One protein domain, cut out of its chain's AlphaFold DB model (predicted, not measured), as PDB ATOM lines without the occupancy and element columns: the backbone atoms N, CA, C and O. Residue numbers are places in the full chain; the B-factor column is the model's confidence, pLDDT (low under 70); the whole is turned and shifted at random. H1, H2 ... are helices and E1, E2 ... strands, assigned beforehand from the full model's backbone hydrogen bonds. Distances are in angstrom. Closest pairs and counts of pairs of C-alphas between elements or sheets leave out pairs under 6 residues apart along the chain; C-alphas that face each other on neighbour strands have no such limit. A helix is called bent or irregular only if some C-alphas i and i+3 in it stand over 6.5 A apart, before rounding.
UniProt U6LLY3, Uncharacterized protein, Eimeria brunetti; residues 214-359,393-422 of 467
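This is residues 214 to 359 and 393 to 422 of the 467 residues of an uncharacterized protein of Eimeria brunetti (UniProt U6LLY3). Picture one seven-stranded sheet curled like part of a barrel and folded back on itself, with H1 and H3 side by side on the same face. H4 makes a corner with the end of H3, and its residues 352 to 359 stick out; H5 lies over E7, and short H2 stands up from E2 and E3. The printed part has 176 residues with five named helices and seven named strands, along the chain H1 E1 E2 E3 H2 E4 E5 E6 E7 H3 H4 H5; the antiparallel sheet runs E4 E3 E2 E1 E7 E6 E5. The class is mixed, and the whole is compact, with a radius of gyration of the C-alphas of 16.6 A and spans of 43 by 42 by 28 A.

Start with H1, residues 214 to 224, which runs along E2, residues 238 to 247, at 8 degrees on the local plane; their closest C-alphas, Ser 221 and Ala 245, are 5.3 A apart. E1, residues 226 to 231, E2 and E3, residues 253 to 258, form a meander, each strand the antiparallel neighbour of the one before: look for N 228 and O 241, and N 244 and O 256, each 2.9 A apart. H2, residues 261 to 266, is on the sheet, its C-alpha 261 being 5.6 A from that of Tyr 242, the closest in E2. E4, residues 272 to 275, is antiparallel to E3, with N 274 and O 255 2.9 A apart. E5, residues 279 to 284, E6, residues 291 to 298, and E7, residues 301 to 309, form a second meander; find N 283 and O 293, and N 305 and O 294, each at 2.8 A. E7 is antiparallel to E1, with N 229 and O 308 2.9 A apart. In this folded sheet, one sheet bent back on itself, E4 E3 E2 face E7 E6 E5, with E1 as the hinge. H3, residues 314 to 334, touches H1 at a shallow tilt of 18 degrees, opposite ways; the closest C-alphas, Val 223 and Gly 320, are 6.4 A apart. H4, residues 339 to 359, touches H3 with residues 340 to 345 alone, about perpendicular at 84 degrees, Leu 332 and Ala 341 having the closest C-alphas, 4.8 A apart. H5, residues 411 to 419, runs across the strands, 67 degrees to E7 on the local plane; their closest C-alphas, Phe 306 and Lys 415, are 7.5 A apart. Every O i to N i+4 pair is within hydrogen-bond range in H2, H3, H4 and H5, and 4 of 7 in H1.

Find C-alpha 214 at (-34.750, 43.659, -20.414), where H1 begins. E2 measures 27.1 A, E7 25.5 A, H3 30.6 A and H4 30.7 A from first to last C-alpha. H5 ends at C-alpha 419, (-16.187, 36.037, -54.336).

The farthest C-alphas, Thr 266 and Gln 359, are 52.6 A apart. Residues 360 to 392 are cut out, and C-alphas 359 and 393 are 19.3 A apart. Of the links printed whole, none is long. Look for pLDDT under 70 at residues 235, 351, 358 to 359 and 393 to 422.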
ATOM      1  N   LEU A 214     -35.438  42.614 -19.655       89.88
ATOM      2  CA  LEU A 214     -34.750  43.659 -20.414       89.88
ATOM      3  C   LEU A 214     -33.343  43.960 -19.875       89.88
ATOM      4  O   LEU A 214     -32.400  44.122 -20.651       89.88
ATOM      5  N   GLN A 215     -33.177  44.027 -18.551       91.69
ATOM      6  CA  GLN A 215     -31.858  44.197 -17.934       91.69
ATOM      7  C   GLN A 215     -30.945  43.011 -18.253       91.69
ATOM      8  O   GLN A 215     -29.780  43.220 -18.592       91.69
ATOM      9  N   ARG A 216     -31.481  41.784 -18.235       91.94
ATOM     10  CA  ARG A 216     -30.747  40.577 -18.640       91.94
ATOM     11  C   ARG A 216     -30.323  40.634 -20.104       91.94
ATOM     12  O   ARG A 216     -29.170  40.343 -20.408       91.94
ATOM     13  N   LEU A 217     -31.194  41.082 -21.009       92.94
ATOM     14  CA  LEU A 217     -30.810  41.300 -22.407       92.94
ATOM     15  C   LEU A 217     -29.696  42.339 -22.542       92.94
ATOM     16  O   LEU A 217     -28.709  42.085 -23.227       92.94
ATOM     17  N   ARG A 218     -29.789  43.481 -21.853       93.69
ATOM     18  CA  ARG A 218     -28.711  44.488 -21.847       93.69
ATOM     19  C   ARG A 218     -27.399  43.912 -21.327       93.69
ATOM     20  O   ARG A 218     -26.357  44.168 -21.926       93.69
ATOM     21  N   PHE A 219     -27.450  43.092 -20.285       93.00
ATOM     22  CA  PHE A 219     -26.287  42.391 -19.757       93.00
ATOM     23  C   PHE A 219     -25.659  41.452 -20.802       93.00
ATOM     24  O   PHE A 219     -24.469  41.554 -21.093       93.00
ATOM     25  N   PHE A 220     -26.460  40.608 -21.459       94.06
ATOM     26  CA  PHE A 220     -25.976  39.695 -22.498       94.06
ATOM     27  C   PHE A 220     -25.500  40.397 -23.772       94.06
ATOM     28  O   PHE A 220     -24.577  39.919 -24.430       94.06
ATOM     29  N   SER A 221     -26.074  41.555 -24.103       94.88
ATOM     30  CA  SER A 221     -25.718  42.330 -25.297       94.88
ATOM     31  C   SER A 221     -24.231  42.713 -25.336       94.88
ATOM     32  O   SER A 221     -23.637  42.790 -26.411       94.88
ATOM     33  N   LYS A 222     -23.594  42.853 -24.164       93.44
ATOM     34  CA  LYS A 222     -22.161  43.144 -24.017       93.44
ATOM     35  C   LYS A 222     -21.256  42.064 -24.600       93.44
ATOM     36  O   LYS A 222     -20.152  42.356 -25.051       93.44
ATOM     37  N   VAL A 223     -21.722  40.818 -24.657       93.75
ATOM     38  CA  VAL A 223     -20.966  39.717 -25.271       93.75
ATOM     39  C   VAL A 223     -20.794  39.925 -26.779       93.75
ATOM     40  O   VAL A 223     -19.789  39.493 -27.345       93.75
ATOM     41  N   LEU A 224     -21.736  40.638 -27.401       95.62
ATOM     42  CA  LEU A 224     -21.779  40.946 -28.830       95.62
ATOM     43  C   LEU A 224     -21.111  42.282 -29.188       95.62
ATOM     44  O   LEU A 224     -21.298  42.788 -30.297       95.62
ATOM     45  N   GLU A 225     -20.355  42.857 -28.253       94.88
ATOM     46  CA  GLU A 225     -19.576  44.075 -28.443       94.88
ATOM     47  C   GLU A 225     -18.101  43.727 -28.693       94.88
ATOM     48  O   GLU A 225     -17.487  42.990 -27.912       94.88
ATOM     49  N   GLY A 226     -17.519  44.231 -29.784       95.12
ATOM     50  CA  GLY A 226     -16.124  43.958 -30.139       95.12
ATOM     51  C   GLY A 226     -15.789  44.074 -31.632       95.12
ATOM     52  O   GLY A 226     -16.679  44.239 -32.468       95.12
ATOM     53  N   PRO A 227     -14.492  43.999 -31.980       96.12
ATOM     54  CA  PRO A 227     -14.027  44.075 -33.359       96.12
ATOM     55  C   PRO A 227     -14.269  42.771 -34.133       96.12
ATOM     56  O   PRO A 227     -13.960  41.674 -33.664       96.12
ATOM     57  N   LEU A 228     -14.733  42.900 -35.373       96.88
ATOM     58  CA  LEU A 228     -14.839  41.819 -36.352       96.88
ATOM     59  C   LEU A 228     -14.383  42.319 -37.719       96.88
ATOM     60  O   LEU A 228     -14.354  43.516 -37.991       96.88
ATOM     61  N   LYS A 229     -14.042  41.395 -38.610       96.06
ATOM     62  CA  LYS A 229     -13.854  41.713 -40.024       96.06
ATOM     63  C   LYS A 229     -15.040  41.193 -40.817       96.06
ATOM     64  O   LYS A 229     -15.306  39.996 -40.772       96.06
ATOM     65  N   LEU A 230     -15.715  42.065 -41.550       95.19
ATOM     66  CA  LEU A 230     -16.774  41.698 -42.486       95.19
ATOM     67  C   LEU A 230     -16.170  41.506 -43.878       95.19
ATOM     68  O   LEU A 230     -15.334  42.297 -44.313       95.19
ATOM     69  N   MET A 231     -16.551  40.438 -44.568       93.25
ATOM     70  CA  MET A 231     -16.117  40.213 -45.941       93.25
ATOM     71  C   MET A 231     -16.921  41.093 -46.898       93.25
ATOM     72  O   MET A 231     -18.146  41.044 -46.897       93.25
ATOM     73  N   SER A 232     -16.223  41.866 -47.725       87.50
ATOM     74  CA  SER A 232     -16.814  42.633 -48.818       87.50
ATOM     75  C   SER A 232     -17.342  41.694 -49.901       87.50
ATOM     76  O   SER A 232     -16.647  40.754 -50.307       87.50
ATOM     77  N   SER A 233     -18.535  41.992 -50.413       75.31
ATOM     78  CA  SER A 233     -19.103  41.358 -51.607       75.31
ATOM     79  C   SER A 233     -18.247  41.635 -52.850       75.31
ATOM     80  O   SER A 233     -18.075  40.765 -53.701       75.31
ATOM     81  N   VAL A 234     -17.607  42.807 -52.913       70.50
ATOM     82  CA  VAL A 234     -16.713  43.196 -54.009       70.50
ATOM     83  C   VAL A 234     -15.273  42.796 -53.677       70.50
ATOM     84  O   VAL A 234     -14.644  43.358 -52.776       70.50
ATOM     85  N   GLY A 235     -14.746  41.803 -54.402       67.06
ATOM     86  CA  GLY A 235     -13.338  41.385 -54.342       67.06
ATOM     87  C   GLY A 235     -12.944  40.530 -53.130       67.06
ATOM     88  O   GLY A 235     -11.778  40.160 -53.004       67.06
ATOM     89  N   GLY A 236     -13.884  40.203 -52.235       81.31
ATOM     90  CA  GLY A 236     -13.641  39.310 -51.098       81.31
ATOM     91  C   GLY A 236     -12.650  39.844 -50.057       81.31
ATOM     92  O   GLY A 236     -12.072  39.063 -49.295       81.31
ATOM     93  N   SER A 237     -12.425  41.159 -50.036       88.62
ATOM     94  CA  SER A 237     -11.570  41.815 -49.050       88.62
ATOM     95  C   SER A 237     -12.217  41.791 -47.659       88.62
ATOM     96  O   SER A 237     -13.432  41.680 -47.516       88.62
ATOM     97  N   TRP A 238     -11.397  41.868 -46.610       93.38
ATOM     98  CA  TRP A 238     -11.865  41.872 -45.223       93.38
ATOM     99  C   TRP A 238     -11.835  43.292 -44.661       93.38
ATOM    100  O   TRP A 238     -10.752  43.848 -44.471       93.38
ATOM    101  N   ILE A 239     -13.004  43.844 -44.354       94.50
ATOM    102  CA  ILE A 239     -13.180  45.192 -43.814       94.50
ATOM    103  C   ILE A 239     -13.244  45.105 -42.282       94.50
ATOM    104  O   ILE A 239     -14.141  44.439 -41.759       94.50
ATOM    105  N   PRO A 240     -12.304  45.716 -41.537       96.12
ATOM    106  CA  PRO A 240     -12.375  45.768 -40.083       96.12
ATOM    107  C   PRO A 240     -13.480  46.731 -39.638       96.12
ATOM    108  O   PRO A 240     -13.547  47.857 -40.116       96.12
ATOM    109  N   LEU A 241     -14.327  46.279 -38.719       96.94
ATOM    110  CA  LEU A 241     -15.432  47.045 -38.152       96.94
ATOM    111  C   LEU A 241     -15.543  46.748 -36.651       96.94
ATOM    112  O   LEU A 241     -15.138  45.685 -36.170       96.94
ATOM    113  N   TYR A 242     -16.124  47.679 -35.905       97.44
ATOM    114  CA  TYR A 242     -16.457  47.502 -34.497       97.44
ATOM    115  C   TYR A 242     -17.958  47.320 -34.336       97.44
ATOM    116  O   TYR A 242     -18.722  48.162 -34.797       97.44
ATOM    117  N   PHE A 243     -18.380  46.238 -33.687       97.50
ATOM    118  CA  PHE A 243     -19.786  45.887 -33.525       97.50
ATOM    119  C   PHE A 243     -20.264  46.106 -32.095       97.50
ATOM    120  O   PHE A 243     -19.508  45.900 -31.146       97.50
ATOM    121  N   LYS A 244     -21.541  46.468 -31.945       96.69
ATOM    122  CA  LYS A 244     -22.215  46.603 -30.652       96.69
ATOM    123  C   LYS A 244     -23.701  46.290 -30.770       96.69
ATOM    124  O   LYS A 244     -24.393  46.791 -31.655       96.69
ATOM    125  N   ALA A 245     -24.203  45.465 -29.858       96.56
ATOM    126  CA  ALA A 245     -25.632  45.219 -29.728       96.56
ATOM    127  C   ALA A 245     -26.292  46.390 -28.990       96.56
ATOM    128  O   ALA A 245     -25.843  46.804 -27.923       96.56
ATOM    129  N   THR A 246     -27.351  46.938 -29.575       93.62
ATOM    130  CA  THR A 246     -28.019  48.138 -29.062       93.62
ATOM    131  C   THR A 246     -29.526  47.974 -29.107       93.62
ATOM    132  O   THR A 246     -30.094  47.442 -30.065       93.62
ATOM    133  N   GLU A 247     -30.170  48.454 -28.051       92.31
ATOM    134  CA  GLU A 247     -31.614  48.582 -27.973       92.31
ATOM    135  C   GLU A 247     -32.035  49.911 -28.613       92.31
ATOM    136  O   GLU A 247     -31.499  50.974 -28.296       92.31
ATOM    137  N   ARG A 248     -33.008  49.855 -29.518       86.25
ATOM    138  CA  ARG A 248     -33.737  51.012 -30.035       86.25
ATOM    139  C   ARG A 248     -35.060  51.169 -29.283       86.25
ATOM    140  O   ARG A 248     -35.511  50.279 -28.566       86.25
ATOM    141  N   ARG A 249     -35.732  52.305 -29.503       77.19
ATOM    142  CA  ARG A 249     -37.115  52.516 -29.042       77.19
ATOM    143  C   ARG A 249     -38.008  51.344 -29.486       77.19
ATOM    144  O   ARG A 249     -37.731  50.719 -30.508       77.19
ATOM    145  N   SER A 250     -39.056  51.079 -28.701       72.88
ATOM    146  CA  SER A 250     -40.075  50.036 -28.922       72.88
ATOM    147  C   SER A 250     -39.610  48.571 -28.871       72.88
ATOM    148  O   SER A 250     -40.259  47.703 -29.451       72.88
ATOM    149  N   GLY A 251     -38.518  48.272 -28.156       77.81
ATOM    150  CA  GLY A 251     -38.045  46.894 -27.958       77.81
ATOM    151  C   GLY A 251     -37.346  46.295 -29.181       77.81
ATOM    152  O   GLY A 251     -37.118  45.088 -29.244       77.81
ATOM    153  N   LYS A 252     -36.997  47.127 -30.169       87.44
ATOM    154  CA  LYS A 252     -36.214  46.713 -31.338       87.44
ATOM    155  C   LYS A 252     -34.741  46.615 -30.959       87.44
ATOM    156  O   LYS A 252     -34.193  47.547 -30.386       87.44
ATOM    157  N   TRP A 253     -34.080  45.531 -31.343       94.50
ATOM    158  CA  TRP A 253     -32.651  45.341 -31.096       94.50
ATOM    159  C   TRP A 253     -31.880  45.204 -32.403       94.50
ATOM    160  O   TRP A 253     -32.277  44.461 -33.304       94.50
ATOM    161  N   GLU A 254     -30.741  45.886 -32.481       95.50
ATOM    162  CA  GLU A 254     -29.858  45.862 -33.643       95.50
ATOM    163  C   GLU A 254     -28.404  45.632 -33.257       95.50
ATOM    164  O   GLU A 254     -27.899  46.176 -32.271       95.50
ATOM    165  N   TRP A 255     -27.717  44.879 -34.106       97.00
ATOM    166  CA  TRP A 255     -26.279  44.720 -34.089       97.00
ATOM    167  C   TRP A 255     -25.649  45.770 -35.001       97.00
ATOM    168  O   TRP A 255     -25.599  45.610 -36.220       97.00
ATOM    169  N   GLN A 256     -25.270  46.897 -34.410       96.88
ATOM    170  CA  GLN A 256     -24.775  48.075 -35.116       96.88
ATOM    171  C   GLN A 256     -23.260  48.019 -35.276       96.88
ATOM    172  O   GLN A 256     -22.590  47.351 -34.485       96.88
ATOM    173  N   TYR A 257     -22.729  48.727 -36.277       97.06
ATOM    174  CA  TYR A 257     -21.289  48.778 -36.518       97.06
ATOM    175  C   TYR A 257     -20.740  50.164 -36.888       97.06
ATOM    176  O   TYR A 257     -21.429  51.002 -37.476       97.06
ATOM    177  N   TRP A 258     -19.465  50.360 -36.545       97.62
ATOM    178  CA  TRP A 258     -18.627  51.547 -36.766       97.62
ATOM    179  C   TRP A 258     -17.297  51.132 -37.404       97.62
ATOM    180  O   TRP A 258     -16.969  49.941 -37.405       97.62
ATOM    181  N   ASN A 259     -16.500  52.078 -37.913       95.56
ATOM    182  CA  ASN A 259     -15.177  51.727 -38.443       95.56
ATOM    183  C   ASN A 259     -14.206  51.326 -37.322       95.56
ATOM    184  O   ASN A 259     -13.287  50.538 -37.540       95.56
ATOM    185  N   SER A 260     -14.399  51.875 -36.122       95.62
ATOM    186  CA  SER A 260     -13.494  51.687 -34.992       95.62
ATOM    187  C   SER A 260     -14.229  51.714 -33.648       95.62
ATOM    188  O   SER A 260     -15.408  52.069 -33.556       95.62
ATOM    189  N   LYS A 261     -13.523  51.303 -32.588       95.19
ATOM    190  CA  LYS A 261     -14.045  51.363 -31.218       95.19
ATOM    191  C   LYS A 261     -14.177  52.815 -30.764       95.19
ATOM    192  O   LYS A 261     -15.119  53.153 -30.059       95.19
ATOM    193  N   GLU A 262     -13.237  53.651 -31.176       95.44
ATOM    194  CA  GLU A 262     -13.153  55.063 -30.837       95.44
ATOM    195  C   GLU A 262     -14.386  55.811 -31.354       95.44
ATOM    196  O   GLU A 262     -15.058  56.448 -30.550       95.44
ATOM    197  N   GLU A 263     -14.756  55.625 -32.630       95.19
ATOM    198  CA  GLU A 263     -15.977  56.205 -33.225       95.19
ATOM    199  C   GLU A 263     -17.249  55.788 -32.456       95.19
ATOM    200  O   GLU A 263     -18.164  56.582 -32.233       95.19
ATOM    201  N   CYS A 264     -17.311  54.529 -32.011       93.88
ATOM    202  CA  CYS A 264     -18.443  54.024 -31.231       93.88
ATOM    203  C   CYS A 264     -18.533  54.684 -29.843       93.88
ATOM    204  O   CYS A 264     -19.631  54.953 -29.353       93.88
ATOM    205  N   LEU A 265     -17.389  54.938 -29.198       92.38
ATOM    206  CA  LEU A 265     -17.324  55.542 -27.865       92.38
ATOM    207  C   LEU A 265     -17.553  57.057 -27.883       92.38
ATOM    208  O   LEU A 265     -18.158  57.576 -26.947       92.38
ATOM    209  N   THR A 266     -17.110  57.755 -28.931       93.62
ATOM    210  CA  THR A 266     -17.353  59.196 -29.116       93.62
ATOM    211  C   THR A 266     -18.791  59.509 -29.530       93.62
ATOM    212  O   THR A 266     -19.195  60.668 -29.509       93.62
ATOM    213  N   GLY A 267     -19.585  58.482 -29.856       89.81
ATOM    214  CA  GLY A 267     -20.990  58.629 -30.226       89.81
ATOM    215  C   GLY A 267     -21.194  59.042 -31.682       89.81
ATOM    216  O   GLY A 267     -22.235  59.613 -32.006       89.81
ATOM    217  N   GLU A 268     -20.232  58.760 -32.565       91.56
ATOM    218  CA  GLU A 268     -20.396  59.018 -33.994       91.56
ATOM    219  C   GLU A 268     -21.561  58.219 -34.597       91.56
ATOM    220  O   GLU A 268     -21.951  57.144 -34.118       91.56
ATOM    221  N   LYS A 269     -22.116  58.742 -35.702       92.50
ATOM    222  CA  LYS A 269     -23.188  58.077 -36.451       92.50
ATOM    223  C   LYS A 269     -22.671  56.717 -36.925       92.50
ATOM    224  O   LYS A 269     -21.685  56.625 -37.655       92.50
ATOM    225  N   LYS A 270     -23.365  55.657 -36.511       94.06
ATOM    226  CA  LYS A 270     -23.094  54.289 -36.965       94.06
ATOM    227  C   LYS A 270     -23.073  54.210 -38.493       94.06
ATOM    228  O   LYS A 270     -23.835  54.908 -39.162       94.06
ATOM    229  N   LYS A 271     -22.265  53.298 -39.030       94.31
ATOM    230  CA  LYS A 271     -22.211  53.025 -40.473       94.31
ATOM    231  C   LYS A 271     -23.383  52.172 -40.938       94.31
ATOM    232  O   LYS A 271     -23.897  52.371 -42.029       94.31
ATOM    233  N   GLY A 272     -23.849  51.266 -40.086       93.81
ATOM    234  CA  GLY A 272     -25.023  50.453 -40.365       93.81
ATOM    235  C   GLY A 272     -25.397  49.559 -39.192       93.81
ATOM    236  O   GLY A 272     -24.910  49.730 -38.069       93.81
ATOM    237  N   GLY A 273     -26.295  48.609 -39.437       93.81
ATOM    238  CA  GLY A 273     -26.634  47.596 -38.449       93.81
ATOM    239  C   GLY A 273     -27.578  46.521 -38.965       93.81
ATOM    240  O   GLY A 273     -28.302  46.719 -39.936       93.81
ATOM    241  N   TYR A 274     -27.573  45.389 -38.270       95.00
ATOM    242  CA  TYR A 274     -28.393  44.225 -38.582       95.00
ATOM    243  C   TYR A 274     -29.428  44.012 -37.480       95.00
ATOM    244  O   TYR A 274     -29.080  43.858 -36.311       95.00
ATOM    245  N   SER A 275     -30.712  43.990 -37.832       93.94
ATOM    246  CA  SER A 275     -31.763  43.619 -36.874       93.94
ATOM    247  C   SER A 275     -31.593  42.163 -36.438       93.94
ATOM    248  O   SER A 275     -31.525  41.268 -37.281       93.94
ATOM    249  N   PHE A 276     -31.564  41.912 -35.126       94.19
ATOM    250  CA  PHE A 276     -31.355  40.562 -34.587       94.19
ATOM    251  C   PHE A 276     -32.458  39.584 -34.997       94.19
ATOM    252  O   PHE A 276     -32.181  38.434 -35.327       94.19
ATOM    253  N   LEU A 277     -33.707  40.048 -35.040       91.50
ATOM    254  CA  LEU A 277     -34.847  39.222 -35.452       91.50
ATOM    255  C   LEU A 277     -34.851  38.912 -36.953       91.50
ATOM    256  O   LEU A 277     -35.564  38.013 -37.394       91.50
ATOM    257  N   ALA A 278     -34.054  39.649 -37.727       90.44
ATOM    258  CA  ALA A 278     -33.875  39.443 -39.154       90.44
ATOM    259  C   ALA A 278     -32.664  38.547 -39.490       90.44
ATOM    260  O   ALA A 278     -32.368  38.301 -40.660       90.44
ATOM    261  N   ILE A 279     -31.973  38.022 -38.474       93.00
ATOM    262  CA  ILE A 279     -30.934  37.007 -38.636       93.00
ATOM    263  C   ILE A 279     -31.583  35.627 -38.565       93.00
ATOM    264  O   ILE A 279     -32.178  35.253 -37.553       93.00
ATOM    265  N   SER A 280     -31.444  34.848 -39.638       87.06
ATOM    266  CA  SER A 280     -32.056  33.522 -39.716       87.06
ATOM    267  C   SER A 280     -31.124  32.374 -39.437       87.06
ATOM    268  O   SER A 280     -31.602  31.274 -39.210       87.06
ATOM    269  N   LEU A 281     -29.817  32.581 -39.547       87.56
ATOM    270  CA  LEU A 281     -28.837  31.511 -39.444       87.56
ATOM    271  C   LEU A 281     -27.513  32.097 -38.973       87.56
ATOM    272  O   LEU A 281     -27.088  33.127 -39.487       87.56
ATOM    273  N   VAL A 282     -26.868  31.418 -38.029       91.44
ATOM    274  CA  VAL A 282     -25.516  31.723 -37.557       91.44
ATOM    275  C   VAL A 282     -24.757  30.404 -37.547       91.44
ATOM    276  O   VAL A 282     -25.146  29.481 -36.834       91.44
ATOM    277  N   LEU A 283     -23.711  30.283 -38.364       90.31
ATOM    278  CA  LEU A 283     -22.941  29.049 -38.494       90.31
ATOM    279  C   LEU A 283     -21.440  29.306 -38.358       90.31
ATOM    280  O   LEU A 283     -20.858  29.992 -39.200       90.31
ATOM    281  N   PRO A 284     -20.776  28.719 -37.352       89.62
ATOM    282  CA  PRO A 284     -19.322  28.661 -37.338       89.62
ATOM    283  C   PRO A 284     -18.800  27.767 -38.481       89.62
ATOM    284  O   PRO A 284     -19.353  26.695 -38.728       89.62
ATOM    285  N   ASP A 285     -17.728  28.170 -39.173       85.50
ATOM    286  CA  ASP A 285     -17.140  27.351 -40.247       85.50
ATOM    287  C   ASP A 285     -16.437  26.101 -39.677       85.50
ATOM    288  O   ASP A 285     -15.551  26.183 -38.837       85.50
ATOM    289  N   LYS A 286     -16.774  24.895 -40.126       81.12
ATOM    290  CA  LYS A 286     -16.138  23.674 -39.600       81.12
ATOM    291  C   LYS A 286     -14.624  23.612 -39.864       81.12
ATOM    292  O   LYS A 286     -13.913  22.968 -39.096       81.12
ATOM    293  N   TYR A 287     -14.144  24.257 -40.926       80.75
ATOM    294  CA  TYR A 287     -12.770  24.124 -41.417       80.75
ATOM    295  C   TYR A 287     -11.906  25.364 -41.177       80.75
ATOM    296  O   TYR A 287     -10.689  25.236 -41.093       80.75
ATOM    297  N   ASP A 288     -12.514  26.544 -41.030       83.81
ATOM    298  CA  ASP A 288     -11.800  27.780 -40.697       83.81
ATOM    299  C   ASP A 288     -12.254  28.322 -39.335       83.81
ATOM    300  O   ASP A 288     -13.318  28.928 -39.181       83.81
ATOM    301  N   ARG A 289     -11.405  28.131 -38.317       84.44
ATOM    302  CA  ARG A 289     -11.664  28.606 -36.948       84.44
ATOM    303  C   ARG A 289     -11.710  30.131 -36.833       84.44
ATOM    304  O   ARG A 289     -12.161  30.660 -35.819       84.44
ATOM    305  N   ASN A 290     -11.292  30.848 -37.870       89.44
ATOM    306  CA  ASN A 290     -11.343  32.296 -37.886       89.44
ATOM    307  C   ASN A 290     -12.684  32.839 -38.364       89.44
ATOM    308  O   ASN A 290     -12.979  33.991 -38.067       89.44
ATOM    309  N   THR A 291     -13.491  32.063 -39.091       91.81
ATOM    310  CA  THR A 291     -14.664  32.603 -39.790       91.81
ATOM    311  C   THR A 291     -15.975  31.966 -39.385       91.81
ATOM    312  O   THR A 291     -16.071  30.751 -39.223       91.81
ATOM    313  N   PHE A 292     -17.012  32.785 -39.283       94.31
ATOM    314  CA  PHE A 292     -18.396  32.348 -39.156       94.31
ATOM    315  C   PHE A 292     -19.273  33.067 -40.174       94.31
ATOM    316  O   PHE A 292     -18.902  34.087 -40.752       94.31
ATOM    317  N   TYR A 293     -20.439  32.493 -40.401       92.62
ATOM    318  CA  TYR A 293     -21.384  32.894 -41.420       92.62
ATOM    319  C   TYR A 293     -22.712  33.287 -40.776       92.62
ATOM    320  O   TYR A 293     -23.158  32.643 -39.822       92.62
ATOM    321  N   VAL A 294     -23.344  34.326 -41.313       94.12
ATOM    322  CA  VAL A 294     -24.655  34.808 -40.885       94.12
ATOM    323  C   VAL A 294     -25.540  35.010 -42.107       94.12
ATOM    324  O   VAL A 294     -25.150  35.694 -43.047       94.12
ATOM    325  N   ARG A 295     -26.756  34.457 -42.078       92.75
ATOM    326  CA  ARG A 295     -27.792  34.784 -43.066       92.75
ATOM    327  C   ARG A 295     -28.708  35.860 -42.513       92.75
ATOM    328  O   ARG A 295     -29.376  35.637 -41.498       92.75
ATOM    329  N   TYR A 296     -28.751  36.990 -43.198       93.12
ATOM    330  CA  TYR A 296     -29.534  38.161 -42.841       93.12
ATOM    331  C   TYR A 296     -30.604  38.432 -43.902       93.12
ATOM    332  O   TYR A 296     -30.391  38.163 -45.078       93.12
ATOM    333  N   HIS A 297     -31.761  38.950 -43.499       89.00
ATOM    334  CA  HIS A 297     -32.850  39.286 -44.418       89.00
ATOM    335  C   HIS A 297     -33.241  40.748 -44.250       89.00
ATOM    336  O   HIS A 297     -33.447  41.217 -43.134       89.00
ATOM    337  N   ASN A 298     -33.397  41.466 -45.351       89.06
ATOM    338  CA  ASN A 298     -33.941  42.821 -45.356       89.06
ATOM    339  C   ASN A 298     -34.910  42.999 -46.536       89.06
ATOM    340  O   ASN A 298     -35.234  42.041 -47.235       89.06
ATOM    341  N   HIS A 299     -35.363  44.233 -46.766       81.56
ATOM    342  CA  HIS A 299     -36.267  44.571 -47.872       81.56
ATOM    343  C   HIS A 299     -35.681  44.281 -49.264       81.56
ATOM    344  O   HIS A 299     -36.428  44.040 -50.204       81.56
ATOM    345  N   GLN A 300     -34.354  44.276 -49.399       82.56
ATOM    346  CA  GLN A 300     -33.662  43.981 -50.655       82.56
ATOM    347  C   GLN A 300     -33.492  42.470 -50.887       82.56
ATOM    348  O   GLN A 300     -33.148  42.051 -51.990       82.56
ATOM    349  N   GLY A 301     -33.745  41.639 -49.869       86.06
ATOM    350  CA  GLY A 301     -33.713  40.186 -49.971       86.06
ATOM    351  C   GLY A 301     -32.845  39.517 -48.909       86.06
ATOM    352  O   GLY A 301     -32.795  39.939 -47.752       86.06
ATOM    353  N   VAL A 302     -32.214  38.410 -49.304       87.56
ATOM    354  CA  VAL A 302     -31.404  37.555 -48.429       87.56
ATOM    355  C   VAL A 302     -29.929  37.846 -48.662       87.56
ATOM    356  O   VAL A 302     -29.455  37.728 -49.789       87.56
ATOM    357  N   HIS A 303     -29.212  38.144 -47.584       87.81
ATOM    358  CA  HIS A 303     -27.798  38.501 -47.579       87.81
ATOM    359  C   HIS A 303     -26.987  37.464 -46.812       87.81
ATOM    360  O   HIS A 303     -27.307  37.097 -45.676       87.81
ATOM    361  N   ASP A 304     -25.925  36.990 -47.451       89.56
ATOM    362  CA  ASP A 304     -25.019  35.974 -46.932       89.56
ATOM    363  C   ASP A 304     -23.736  36.664 -46.435       89.56
ATOM    364  O   ASP A 304     -22.837  36.979 -47.208       89.56
ATOM    365  N   LEU A 305     -23.661  36.914 -45.126       92.62
ATOM    366  CA  LEU A 305     -22.591  37.684 -44.494       92.62
ATOM    367  C   LEU A 305     -21.507  36.758 -43.932       92.62
ATOM    368  O   LEU A 305     -21.798  35.807 -43.200       92.62
ATOM    369  N   PHE A 306     -20.241  37.067 -44.214       93.94
ATOM    370  CA  PHE A 306     -19.096  36.331 -43.675       93.94
ATOM    371  C   PHE A 306     -18.297  37.217 -42.739       93.94
ATOM    372  O   PHE A 306     -17.818  38.283 -43.118       93.94
ATOM    373  N   PHE A 307     -18.098  36.723 -41.527       95.69
ATOM    374  CA  PHE A 307     -17.347  37.405 -40.493       95.69
ATOM    375  C   PHE A 307     -16.078  36.633 -40.182       95.69
ATOM    376  O   PHE A 307     -16.085  35.403 -40.109       95.69
ATOM    377  N   ARG A 308     -14.990  37.360 -39.951       94.38
ATOM    378  CA  ARG A 308     -13.738  36.838 -39.422       94.38
ATOM    379  C   ARG A 308     -13.478  37.446 -38.048       94.38
ATOM    380  O   ARG A 308     -13.550  38.663 -37.880       94.38
ATOM    381  N   ARG A 309     -13.175  36.592 -37.071       92.56
ATOM    382  CA  ARG A 309     -12.830  36.987 -35.702       92.56
ATOM    383  C   ARG A 309     -11.568  37.856 -35.677       92.56
ATOM    384  O   ARG A 309     -10.718  37.739 -36.563       92.56
ATOM    385  N   VAL A 310     -11.441  38.688 -34.646       90.81
ATOM    386  CA  VAL A 310     -10.262  39.546 -34.427       90.81
ATOM    387  C   VAL A 310      -9.691  39.369 -33.024       90.81
ATOM    388  O   VAL A 310      -8.483  39.221 -32.878       90.81
ATOM    389  N   ASP A 311     -10.540  39.394 -31.998       84.69
ATOM    390  CA  ASP A 311     -10.118  39.484 -30.598       84.69
ATOM    391  C   ASP A 311     -10.360  38.213 -29.778       84.69
ATOM    392  O   ASP A 311      -9.558  37.911 -28.906       84.69
ATOM    393  N   ARG A 312     -11.447  37.485 -30.049       87.12
ATOM    394  CA  ARG A 312     -11.882  36.303 -29.288       87.12
ATOM    395  C   ARG A 312     -12.303  35.159 -30.210       87.12
ATOM    396  O   ARG A 312     -12.566  35.380 -31.395       87.12
ATOM    397  N   ASP A 313     -12.386  33.943 -29.668       87.88
ATOM    398  CA  ASP A 313     -12.752  32.737 -30.425       87.88
ATOM    399  C   ASP A 313     -14.072  32.925 -31.193       87.88
ATOM    400  O   ASP A 313     -15.047  33.506 -30.708       87.88
ATOM    401  N   ARG A 314     -14.121  32.395 -32.413       90.88
ATOM    402  CA  ARG A 314     -15.290  32.475 -33.288       90.88
ATOM    403  C   ARG A 314     -16.532  31.839 -32.658       90.88
ATOM    404  O   ARG A 314     -17.631  32.347 -32.850       90.88
ATOM    405  N   ASN A 315     -16.377  30.743 -31.919       89.25
ATOM    406  CA  ASN A 315     -17.498  30.073 -31.272       89.25
ATOM    407  C   ASN A 315     -18.150  30.966 -30.211       89.25
ATOM    408  O   ASN A 315     -19.358  30.886 -30.033       89.25
ATOM    409  N   LEU A 316     -17.396  31.858 -29.551       89.25
ATOM    410  CA  LEU A 316     -17.980  32.835 -28.626       89.25
ATOM    411  C   LEU A 316     -18.880  33.828 -29.366       89.25
ATOM    412  O   LEU A 316     -19.971  34.126 -28.892       89.25
ATOM    413  N   TRP A 317     -18.466  34.279 -30.553       92.94
ATOM    414  CA  TRP A 317     -19.298  35.119 -31.415       92.94
ATOM    415  C   TRP A 317     -20.548  34.382 -31.901       92.94
ATOM    416  O   TRP A 317     -21.657  34.884 -31.735       92.94
ATOM    417  N   SER A 318     -20.398  33.181 -32.466       92.44
ATOM    418  CA  SER A 318     -21.535  32.441 -33.023       92.44
ATOM    419  C   SER A 318     -22.524  31.985 -31.950       92.44
ATOM    420  O   SER A 318     -23.729  32.132 -32.139       92.44
ATOM    421  N   ASN A 319     -22.031  31.466 -30.820       90.56
ATOM    422  CA  ASN A 319     -22.879  31.031 -29.710       90.56
ATOM    423  C   ASN A 319     -23.518  32.234 -29.020       90.56
ATOM    424  O   ASN A 319     -24.706  32.193 -28.720       90.56
ATOM    425  N   GLY A 320     -22.764  33.324 -28.842       92.69
ATOM    426  CA  GLY A 320     -23.289  34.563 -28.287       92.69
ATOM    427  C   GLY A 320     -24.438  35.116 -29.126       92.69
ATOM    428  O   GLY A 320     -25.488  35.434 -28.577       92.69
ATOM    429  N   LEU A 321     -24.271  35.191 -30.454       94.50
ATOM    430  CA  LEU A 321     -25.322  35.660 -31.365       94.50
ATOM    431  C   LEU A 321     -26.551  34.759 -31.292       94.50
ATOM    432  O   LEU A 321     -27.673  35.249 -31.192       94.50
ATOM    433  N   TYR A 322     -26.331  33.445 -31.328       90.25
ATOM    434  CA  TYR A 322     -27.401  32.462 -31.244       90.25
ATOM    435  C   TYR A 322     -28.201  32.594 -29.942       90.25
ATOM    436  O   TYR A 322     -29.408  32.826 -29.988       90.25
ATOM    437  N   GLU A 323     -27.536  32.482 -28.791       91.38
ATOM    438  CA  GLU A 323     -28.188  32.521 -27.480       91.38
ATOM    439  C   GLU A 323     -28.870  33.873 -27.233       91.38
ATOM    440  O   GLU A 323     -29.979  33.912 -26.703       91.38
ATOM    441  N   PHE A 324     -28.262  34.981 -27.670       94.62
ATOM    442  CA  PHE A 324     -28.862  36.308 -27.541       94.62
ATOM    443  C   PHE A 324     -30.159  36.448 -28.347       94.62
ATOM    444  O   PHE A 324     -31.145  36.965 -27.825       94.62
ATOM    445  N   ILE A 325     -30.189  35.971 -29.599       93.50
ATOM    446  CA  ILE A 325     -31.393  36.020 -30.445       93.50
ATOM    447  C   ILE A 325     -32.527  35.193 -29.828       93.50
ATOM    448  O   ILE A 325     -33.675  35.638 -29.830       93.50
ATOM    449  N   GLU A 326     -32.226  34.014 -29.279       90.62
ATOM    450  CA  GLU A 326     -33.233  33.186 -28.605       90.62
ATOM    451  C   GLU A 326     -33.779  33.886 -27.355       90.62
ATOM    452  O   GLU A 326     -34.993  34.002 -27.198       90.62
ATOM    453  N   LYS A 327     -32.905  34.459 -26.518       90.94
ATOM    454  CA  LYS A 327     -33.326  35.224 -25.333       90.94
ATOM    455  C   LYS A 327     -34.139  36.465 -25.690       90.94
ATOM    456  O   LYS A 327     -35.072  36.813 -24.972       90.94
ATOM    457  N   LEU A 328     -33.822  37.117 -26.807       92.50
ATOM    458  CA  LEU A 328     -34.596  38.246 -27.315       92.50
ATOM    459  C   LEU A 328     -36.006  37.815 -27.736       92.50
ATOM    460  O   LEU A 328     -36.970  38.517 -27.442       92.50
ATOM    461  N   ARG A 329     -36.144  36.664 -28.400       90.44
ATOM    462  CA  ARG A 329     -37.458  36.118 -28.764       90.44
ATOM    463  C   ARG A 329     -38.274  35.757 -27.531       90.44
ATOM    464  O   ARG A 329     -39.408  36.207 -27.431       90.44
ATOM    465  N   GLU A 330     -37.676  35.051 -26.570       90.12
ATOM    466  CA  GLU A 330     -38.321  34.725 -25.287       90.12
ATOM    467  C   GLU A 330     -38.835  35.985 -24.571       90.12
ATOM    468  O   GLU A 330     -39.927  35.986 -24.010       90.12
ATOM    469  N   TYR A 331     -38.060  37.075 -24.591       90.25
ATOM    470  CA  TYR A 331     -38.475  38.353 -24.014       90.25
ATOM    471  C   TYR A 331     -39.693  38.952 -24.728       90.25
ATOM    472  O   TYR A 331     -40.644  39.366 -24.068       90.25
ATOM    473  N   LEU A 332     -39.684  38.981 -26.062       88.19
ATOM    474  CA  LEU A 332     -40.792  39.536 -26.844       88.19
ATOM    475  C   LEU A 332     -42.069  38.696 -26.717       88.19
ATOM    476  O   LEU A 332     -43.157  39.257 -26.705       88.19
ATOM    477  N   GLU A 333     -41.958  37.375 -26.556       87.94
ATOM    478  CA  GLU A 333     -43.112  36.510 -26.274       87.94
ATOM    479  C   GLU A 333     -43.776  36.831 -24.928       87.94
ATOM    480  O   GLU A 333     -44.996  36.738 -24.807       87.94
ATOM    481  N   LYS A 334     -42.990  37.242 -23.926       87.56
ATOM    482  CA  LYS A 334     -43.491  37.633 -22.599       87.56
ATOM    483  C   LYS A 334     -44.000  39.074 -22.533       87.56
ATOM    484  O   LYS A 334     -44.705  39.413 -21.587       87.56
ATOM    485  N   ALA A 335     -43.638  39.917 -23.499       84.94
ATOM    486  CA  ALA A 335     -43.957  41.344 -23.523       84.94
ATOM    487  C   ALA A 335     -44.728  41.730 -24.805       84.94
ATOM    488  O   ALA A 335     -44.204  42.500 -25.616       84.94
ATOM    489  N   PRO A 336     -45.963  41.219 -25.003       78.06
ATOM    490  CA  PRO A 336     -46.726  41.401 -26.243       78.06
ATOM    491  C   PRO A 336     -47.094  42.863 -26.530       78.06
ATOM    492  O   PRO A 336     -47.299  43.217 -27.686       78.06
ATOM    493  N   ASP A 337     -47.117  43.715 -25.502       80.69
ATOM    494  CA  ASP A 337     -47.484  45.135 -25.606       80.69
ATOM    495  C   ASP A 337     -46.429  45.984 -26.337       80.69
ATOM    496  O   ASP A 337     -46.648  47.159 -26.641       80.69
ATOM    497  N   LEU A 338     -45.248  45.421 -26.611       82.06
ATOM    498  CA  LEU A 338     -44.212  46.106 -27.370       82.06
ATOM    499  C   LEU A 338     -44.522  46.042 -28.874       82.06
ATOM    500  O   LEU A 338     -44.751  44.955 -29.400       82.06
ATOM    501  N   PRO A 339     -44.377  47.148 -29.628       79.94
ATOM    502  CA  PRO A 339     -44.553  47.126 -31.085       79.94
ATOM    503  C   PRO A 339     -43.654  46.106 -31.805       79.94
ATOM    504  O   PRO A 339     -44.025  45.542 -32.833       79.94
ATOM    505  N   ALA A 340     -42.450  45.849 -31.279       77.50
ATOM    506  CA  ALA A 340     -41.577  44.798 -31.800       77.50
ATOM    507  C   ALA A 340     -42.107  43.380 -31.523       77.50
ATOM    508  O   ALA A 340     -41.865  42.480 -32.326       77.50
ATOM    509  N   ALA A 341     -42.819  43.181 -30.410       78.19
ATOM    510  CA  ALA A 341     -43.431  41.908 -30.058       78.19
ATOM    511  C   ALA A 341     -44.662  41.629 -30.919       78.19
ATOM    512  O   ALA A 341     -44.780  40.525 -31.433       78.19
ATOM    513  N   GLU A 342     -45.512  42.627 -31.167       79.25
ATOM    514  CA  GLU A 342     -46.661  42.490 -32.070       79.25
ATOM    515  C   GLU A 342     -46.222  42.030 -33.469       79.25
ATOM    516  O   GLU A 342     -46.688  41.001 -33.960       79.25
ATOM    517  N   ALA A 343     -45.241  42.718 -34.067       79.44
ATOM    518  CA  ALA A 343     -44.700  42.350 -35.377       79.44
ATOM    519  C   ALA A 343     -44.061  40.946 -35.384       79.44
ATOM    520  O   ALA A 343     -44.140  40.222 -36.378       79.44
ATOM    521  N   TYR A 344     -43.420  40.551 -34.282       81.00
ATOM    522  CA  TYR A 344     -42.828  39.225 -34.132       81.00
ATOM    523  C   TYR A 344     -43.892  38.124 -33.993       81.00
ATOM    524  O   TYR A 344     -43.819  37.112 -34.693       81.00
ATOM    525  N   LEU A 345     -44.884  38.320 -33.123       80.44
ATOM    526  CA  LEU A 345     -45.946  37.359 -32.832       80.44
ATOM    527  C   LEU A 345     -46.889  37.178 -34.020       80.44
ATOM    528  O   LEU A 345     -47.265  36.050 -34.325       80.44
ATOM    529  N   GLU A 346     -47.224  38.257 -34.726       81.31
ATOM    530  CA  GLU A 346     -48.015  38.192 -35.957       81.31
ATOM    531  C   GLU A 346     -47.310  37.339 -37.013       81.31
ATOM    532  O   GLU A 346     -47.885  36.407 -37.575       81.31
ATOM    533  N   LYS A 347     -46.007  37.562 -37.197       76.88
ATOM    534  CA  LYS A 347     -45.201  36.747 -38.102       76.88
ATOM    535  C   LYS A 347     -45.082  35.293 -37.633       76.88
ATOM    536  O   LYS A 347     -45.061  34.390 -38.464       76.88
ATOM    537  N   LYS A 348     -45.003  35.047 -36.321       80.19
ATOM    538  CA  LYS A 348     -45.001  33.692 -35.749       80.19
ATOM    539  C   LYS A 348     -46.308  32.954 -36.053       80.19
ATOM    540  O   LYS A 348     -46.242  31.827 -36.535       80.19
ATOM    541  N   ARG A 349     -47.462  33.607 -35.876       80.88
ATOM    542  CA  ARG A 349     -48.782  33.051 -36.225       80.88
ATOM    543  C   ARG A 349     -48.883  32.700 -37.708       80.88
ATOM    544  O   ARG A 349     -49.225  31.572 -38.043       80.88
ATOM    545  N   GLN A 350     -48.479  33.617 -38.589       78.44
ATOM    546  CA  GLN A 350     -48.465  33.372 -40.038       78.44
ATOM    547  C   GLN A 350     -47.594  32.161 -40.418       78.44
ATOM    548  O   GLN A 350     -47.946  31.392 -41.312       78.44
ATOM    549  N   MET A 351     -46.467  31.948 -39.726       69.62
ATOM    550  CA  MET A 351     -45.612  30.777 -39.953       69.62
ATOM    551  C   MET A 351     -46.280  29.463 -39.529       69.62
ATOM    552  O   MET A 351     -46.219  28.491 -40.281       69.62
ATOM    553  N   GLU A 352     -46.912  29.431 -38.356       78.38
ATOM    554  CA  GLU A 352     -47.603  28.239 -37.844       78.38
ATOM    555  C   GLU A 352     -48.792  27.849 -38.743       78.38
ATOM    556  O   GLU A 352     -49.002  26.664 -39.018       78.38
ATOM    557  N   GLU A 353     -49.512  28.836 -39.285       78.44
ATOM    558  CA  GLU A 353     -50.590  28.624 -40.259       78.44
ATOM    559  C   GLU A 353     -50.072  28.065 -41.594       78.44
ATOM    560  O   GLU A 353     -50.587  27.057 -42.088       78.44
ATOM    561  N   GLU A 354     -49.006  28.647 -42.163       74.62
ATOM    562  CA  GLU A 354     -48.389  28.141 -43.396       74.62
ATOM    563  C   GLU A 354     -47.844  26.710 -43.247       74.62
ATOM    564  O   GLU A 354     -47.894  25.913 -44.194       74.62
ATOM    565  N   GLU A 355     -47.279  26.377 -42.086       71.06
ATOM    566  CA  GLU A 355     -46.721  25.053 -41.810       71.06
ATOM    567  C   GLU A 355     -47.824  24.004 -41.617       71.06
ATOM    568  O   GLU A 355     -47.754  22.921 -42.217       71.06
ATOM    569  N   GLY A 356     -48.889  24.355 -40.889       70.75
ATOM    570  CA  GLY A 356     -50.092  23.535 -40.764       70.75
ATOM    571  C   GLY A 356     -50.741  23.240 -42.119       70.75
ATOM    572  O   GLY A 356     -51.096  22.093 -42.410       70.75
ATOM    573  N   ASP A 357     -50.809  24.233 -43.007       70.69
ATOM    574  CA  ASP A 357     -51.343  24.064 -44.361       70.69
ATOM    575  C   ASP A 357     -50.442  23.212 -45.263       70.69
ATOM    576  O   ASP A 357     -50.936  22.411 -46.067       70.69
ATOM    577  N   ARG A 358     -49.113  23.311 -45.131       66.75
ATOM    578  CA  ARG A 358     -48.182  22.435 -45.862       66.75
ATOM    579  C   ARG A 358     -48.267  20.987 -45.397       66.75
ATOM    580  O   ARG A 358     -48.243  20.100 -46.251       66.75
ATOM    581  N   GLN A 359     -48.416  20.738 -44.096       63.53
ATOM    582  CA  GLN A 359     -48.624  19.389 -43.558       63.53
ATOM    583  C   GLN A 359     -49.987  18.805 -43.967       63.53
ATOM    584  O   GLN A 359     -50.075  17.625 -44.315       63.53
ATOM    585  N   LYS A 393     -39.363  37.743 -45.931       37.56
ATOM    586  CA  LYS A 393     -39.566  36.290 -46.082       37.56
ATOM    587  C   LYS A 393     -38.887  35.518 -44.940       37.56
ATOM    588  O   LYS A 393     -37.726  35.753 -44.641       37.56
ATOM    589  N   ARG A 394     -39.633  34.571 -44.350       51.44
ATOM    590  CA  ARG A 394     -39.183  33.361 -43.621       51.44
ATOM    591  C   ARG A 394     -37.939  33.502 -42.741       51.44
ATOM    592  O   ARG A 394     -36.824  33.435 -43.246       51.44
ATOM    593  N   ILE A 395     -38.093  33.508 -41.419       52.84
ATOM    594  CA  ILE A 395     -36.930  33.329 -40.544       52.84
ATOM    595  C   ILE A 395     -37.288  32.409 -39.383       52.84
ATOM    596  O   ILE A 395     -37.742  32.862 -38.337       52.84
ATOM    597  N   ALA A 396     -37.073  31.106 -39.589       49.00
ATOM    598  CA  ALA A 396     -37.068  30.145 -38.492       49.00
ATOM    599  C   ALA A 396     -35.881  30.436 -37.557       49.00
ATOM    600  O   ALA A 396     -34.973  31.206 -37.905       49.00
ATOM    601  N   SER A 397     -35.868  29.844 -36.361       43.16
ATOM    602  CA  SER A 397     -34.735  30.057 -35.465       43.16
ATOM    603  C   SER A 397     -33.420  29.627 -36.121       43.16
ATOM    604  O   SER A 397     -33.433  28.686 -36.917       43.16
ATOM    605  N   PRO A 398     -32.266  30.248 -35.798       49.59
ATOM    606  CA  PRO A 398     -30.978  29.791 -36.318       49.59
ATOM    607  C   PRO A 398     -30.699  28.300 -36.075       49.59
ATOM    608  O   PRO A 398     -29.877  27.723 -36.775       49.59
ATOM    609  N   ARG A 399     -31.397  27.665 -35.118       45.12
ATOM    610  CA  ARG A 399     -31.356  26.215 -34.879       45.12
ATOM    611  C   ARG A 399     -32.314  25.427 -35.779       45.12
ATOM    612  O   ARG A 399     -31.965  24.330 -36.190       45.12
ATOM    613  N   GLN A 400     -33.486  25.975 -36.099       45.09
ATOM    614  CA  GLN A 400     -34.476  25.369 -37.001       45.09
ATOM    615  C   GLN A 400     -34.086  25.494 -38.483       45.09
ATOM    616  O   GLN A 400     -34.414  24.626 -39.284       45.09
ATOM    617  N   THR A 401     -33.362  26.552 -38.862       49.66
ATOM    618  CA  THR A 401     -32.782  26.719 -40.209       49.66
ATOM    619  C   THR A 401     -31.458  25.979 -40.388       49.66
ATOM    620  O   THR A 401     -30.967  25.854 -41.515       49.66
ATOM    621  N   ALA A 402     -30.859  25.493 -39.301       44.84
ATOM    622  CA  ALA A 402     -29.676  24.663 -39.366       44.84
ATOM    623  C   ALA A 402     -30.089  23.269 -39.851       44.84
ATOM    624  O   ALA A 402     -30.421  22.398 -39.050       44.84
ATOM    625  N   ALA A 403     -30.058  23.065 -41.171       41.97
ATOM    626  CA  ALA A 403     -30.288  21.762 -41.794       41.97
ATOM    627  C   ALA A 403     -29.439  20.664 -41.119       41.97
ATOM    628  O   ALA A 403     -28.407  20.958 -40.487       41.97
ATOM    629  N   THR A 404     -29.854  19.402 -41.251       46.25
ATOM    630  CA  THR A 404     -29.044  18.247 -40.832       46.25
ATOM    631  C   THR A 404     -27.632  18.378 -41.422       46.25
ATOM    632  O   THR A 404     -27.442  18.970 -42.483       46.25
ATOM    633  N   GLU A 405     -26.601  17.897 -40.718       47.09
ATOM    634  CA  GLU A 405     -25.189  18.160 -41.069       47.09
ATOM    635  C   GLU A 405     -24.836  17.788 -42.527       47.09
ATOM    636  O   GLU A 405     -23.947  18.393 -43.122       47.09
ATOM    637  N   GLN A 406     -25.579  16.847 -43.119       43.12
ATOM    638  CA  GLN A 406     -25.446  16.386 -44.504       43.12
ATOM    639  C   GLN A 406     -25.997  17.367 -45.559       43.12
ATOM    640  O   GLN A 406     -25.526  17.351 -46.693       43.12
ATOM    641  N   GLU A 407     -26.946  18.236 -45.205       42.22
ATOM    642  CA  GLU A 407     -27.610  19.175 -46.124       42.22
ATOM    643  C   GLU A 407     -27.044  20.603 -46.048       42.22
ATOM    644  O   GLU A 407     -27.419  21.475 -46.836       42.22
ATOM    645  N   ARG A 408     -26.126  20.876 -45.110       55.22
ATOM    646  CA  ARG A 408     -25.539  22.213 -44.952       55.22
ATOM    647  C   ARG A 408     -24.582  22.525 -46.112       55.22
ATOM    648  O   ARG A 408     -23.575  21.829 -46.268       55.22
ATOM    649  N   PRO A 409     -24.814  23.597 -46.895       56.47
ATOM    650  CA  PRO A 409     -23.828  24.053 -47.869       56.47
ATOM    651  C   PRO A 409     -22.536  24.437 -47.140       56.47
ATOM    652  O   PRO A 409     -22.567  25.096 -46.097       56.47
ATOM    653  N   ARG A 410     -21.381  24.014 -47.669       63.56
ATOM    654  CA  ARG A 410     -20.090  24.317 -47.035       63.56
ATOM    655  C   ARG A 410     -19.878  25.832 -47.042       63.56
ATOM    656  O   ARG A 410     -20.017  26.455 -48.091       63.56
ATOM    657  N   VAL A 411     -19.466  26.416 -45.915       60.38
ATOM    658  CA  VAL A 411     -19.161  27.859 -45.815       60.38
ATOM    659  C   VAL A 411     -18.141  28.271 -46.885       60.38
ATOM    660  O   VAL A 411     -18.340  29.276 -47.558       60.38
ATOM    661  N   ALA A 412     -17.142  27.429 -47.167       61.84
ATOM    662  CA  ALA A 412     -16.205  27.620 -48.277       61.84
ATOM    663  C   ALA A 412     -16.872  27.682 -49.671       61.84
ATOM    664  O   ALA A 412     -16.433  28.446 -50.526       61.84
ATOM    665  N   GLN A 413     -17.939  26.910 -49.913       64.94
ATOM    666  CA  GLN A 413     -18.698  26.956 -51.172       64.94
ATOM    667  C   GLN A 413     -19.547  28.227 -51.270       64.94
ATOM    668  O   GLN A 413     -19.605  28.828 -52.339       64.94
ATOM    669  N   LEU A 414     -20.177  28.655 -50.170       64.56
ATOM    670  CA  LEU A 414     -20.922  29.917 -50.130       64.56
ATOM    671  C   LEU A 414     -19.979  31.112 -50.334       64.56
ATOM    672  O   LEU A 414     -20.239  31.973 -51.169       64.56
ATOM    673  N   LYS A 415     -18.830  31.103 -49.650       62.19
ATOM    674  CA  LYS A 415     -17.775  32.113 -49.775       62.19
ATOM    675  C   LYS A 415     -17.264  32.211 -51.211       62.19
ATOM    676  O   LYS A 415     -17.118  33.307 -51.733       62.19
ATOM    677  N   ARG A 416     -17.038  31.069 -51.869       64.75
ATOM    678  CA  ARG A 416     -16.623  31.020 -53.276       64.75
ATOM    679  C   ARG A 416     -17.663  31.650 -54.207       64.75
ATOM    680  O   ARG A 416     -17.290  32.472 -55.031       64.75
ATOM    681  N   ARG A 417     -18.954  31.345 -54.022       65.25
ATOM    682  CA  ARG A 417     -20.046  31.945 -54.817       65.25
ATOM    683  C   ARG A 417     -20.128  33.464 -54.661       65.25
ATOM    684  O   ARG A 417     -20.411  34.151 -55.634       65.25
ATOM    685  N   MET A 418     -19.867  33.972 -53.458       63.31
ATOM    686  CA  MET A 418     -19.836  35.412 -53.200       63.31
ATOM    687  C   MET A 418     -18.627  36.081 -53.871       63.31
ATOM    688  O   MET A 418     -18.786  37.071 -54.571       63.31
ATOM    689  N   VAL A 419     -17.425  35.505 -53.726       60.50
ATOM    690  CA  VAL A 419     -16.187  36.037 -54.336       60.50
ATOM    691  C   VAL A 419     -16.231  36.015 -55.864       60.50
ATOM    692  O   VAL A 419     -15.701  36.918 -56.502       60.50
ATOM    693  N   GLU A 420     -16.870  35.009 -56.459       62.78
ATOM    694  CA  GLU A 420     -17.032  34.881 -57.914       62.78
ATOM    695  C   GLU A 420     -18.089  35.848 -58.493       62.78
ATOM    696  O   GLU A 420     -18.406  35.768 -59.677       62.78
ATOM    697  N   GLY A 421     -18.642  36.766 -57.687       50.47
ATOM    698  CA  GLY A 421     -19.588  37.791 -58.146       50.47
ATOM    699  C   GLY A 421     -20.961  37.242 -58.540       50.47
ATOM    700  O   GLY A 421     -21.773  37.958 -59.118       50.47
ATOM    701  N   LEU A 422     -21.249  35.978 -58.212       47.81
ATOM    702  CA  LEU A 422     -22.530  35.326 -58.505       47.81
ATOM    703  C   LEU A 422     -23.638  35.726 -57.513       47.81
ATOM    704  O   LEU A 422     -24.776  35.282 -57.657       47.81
TER     705      LEU A 422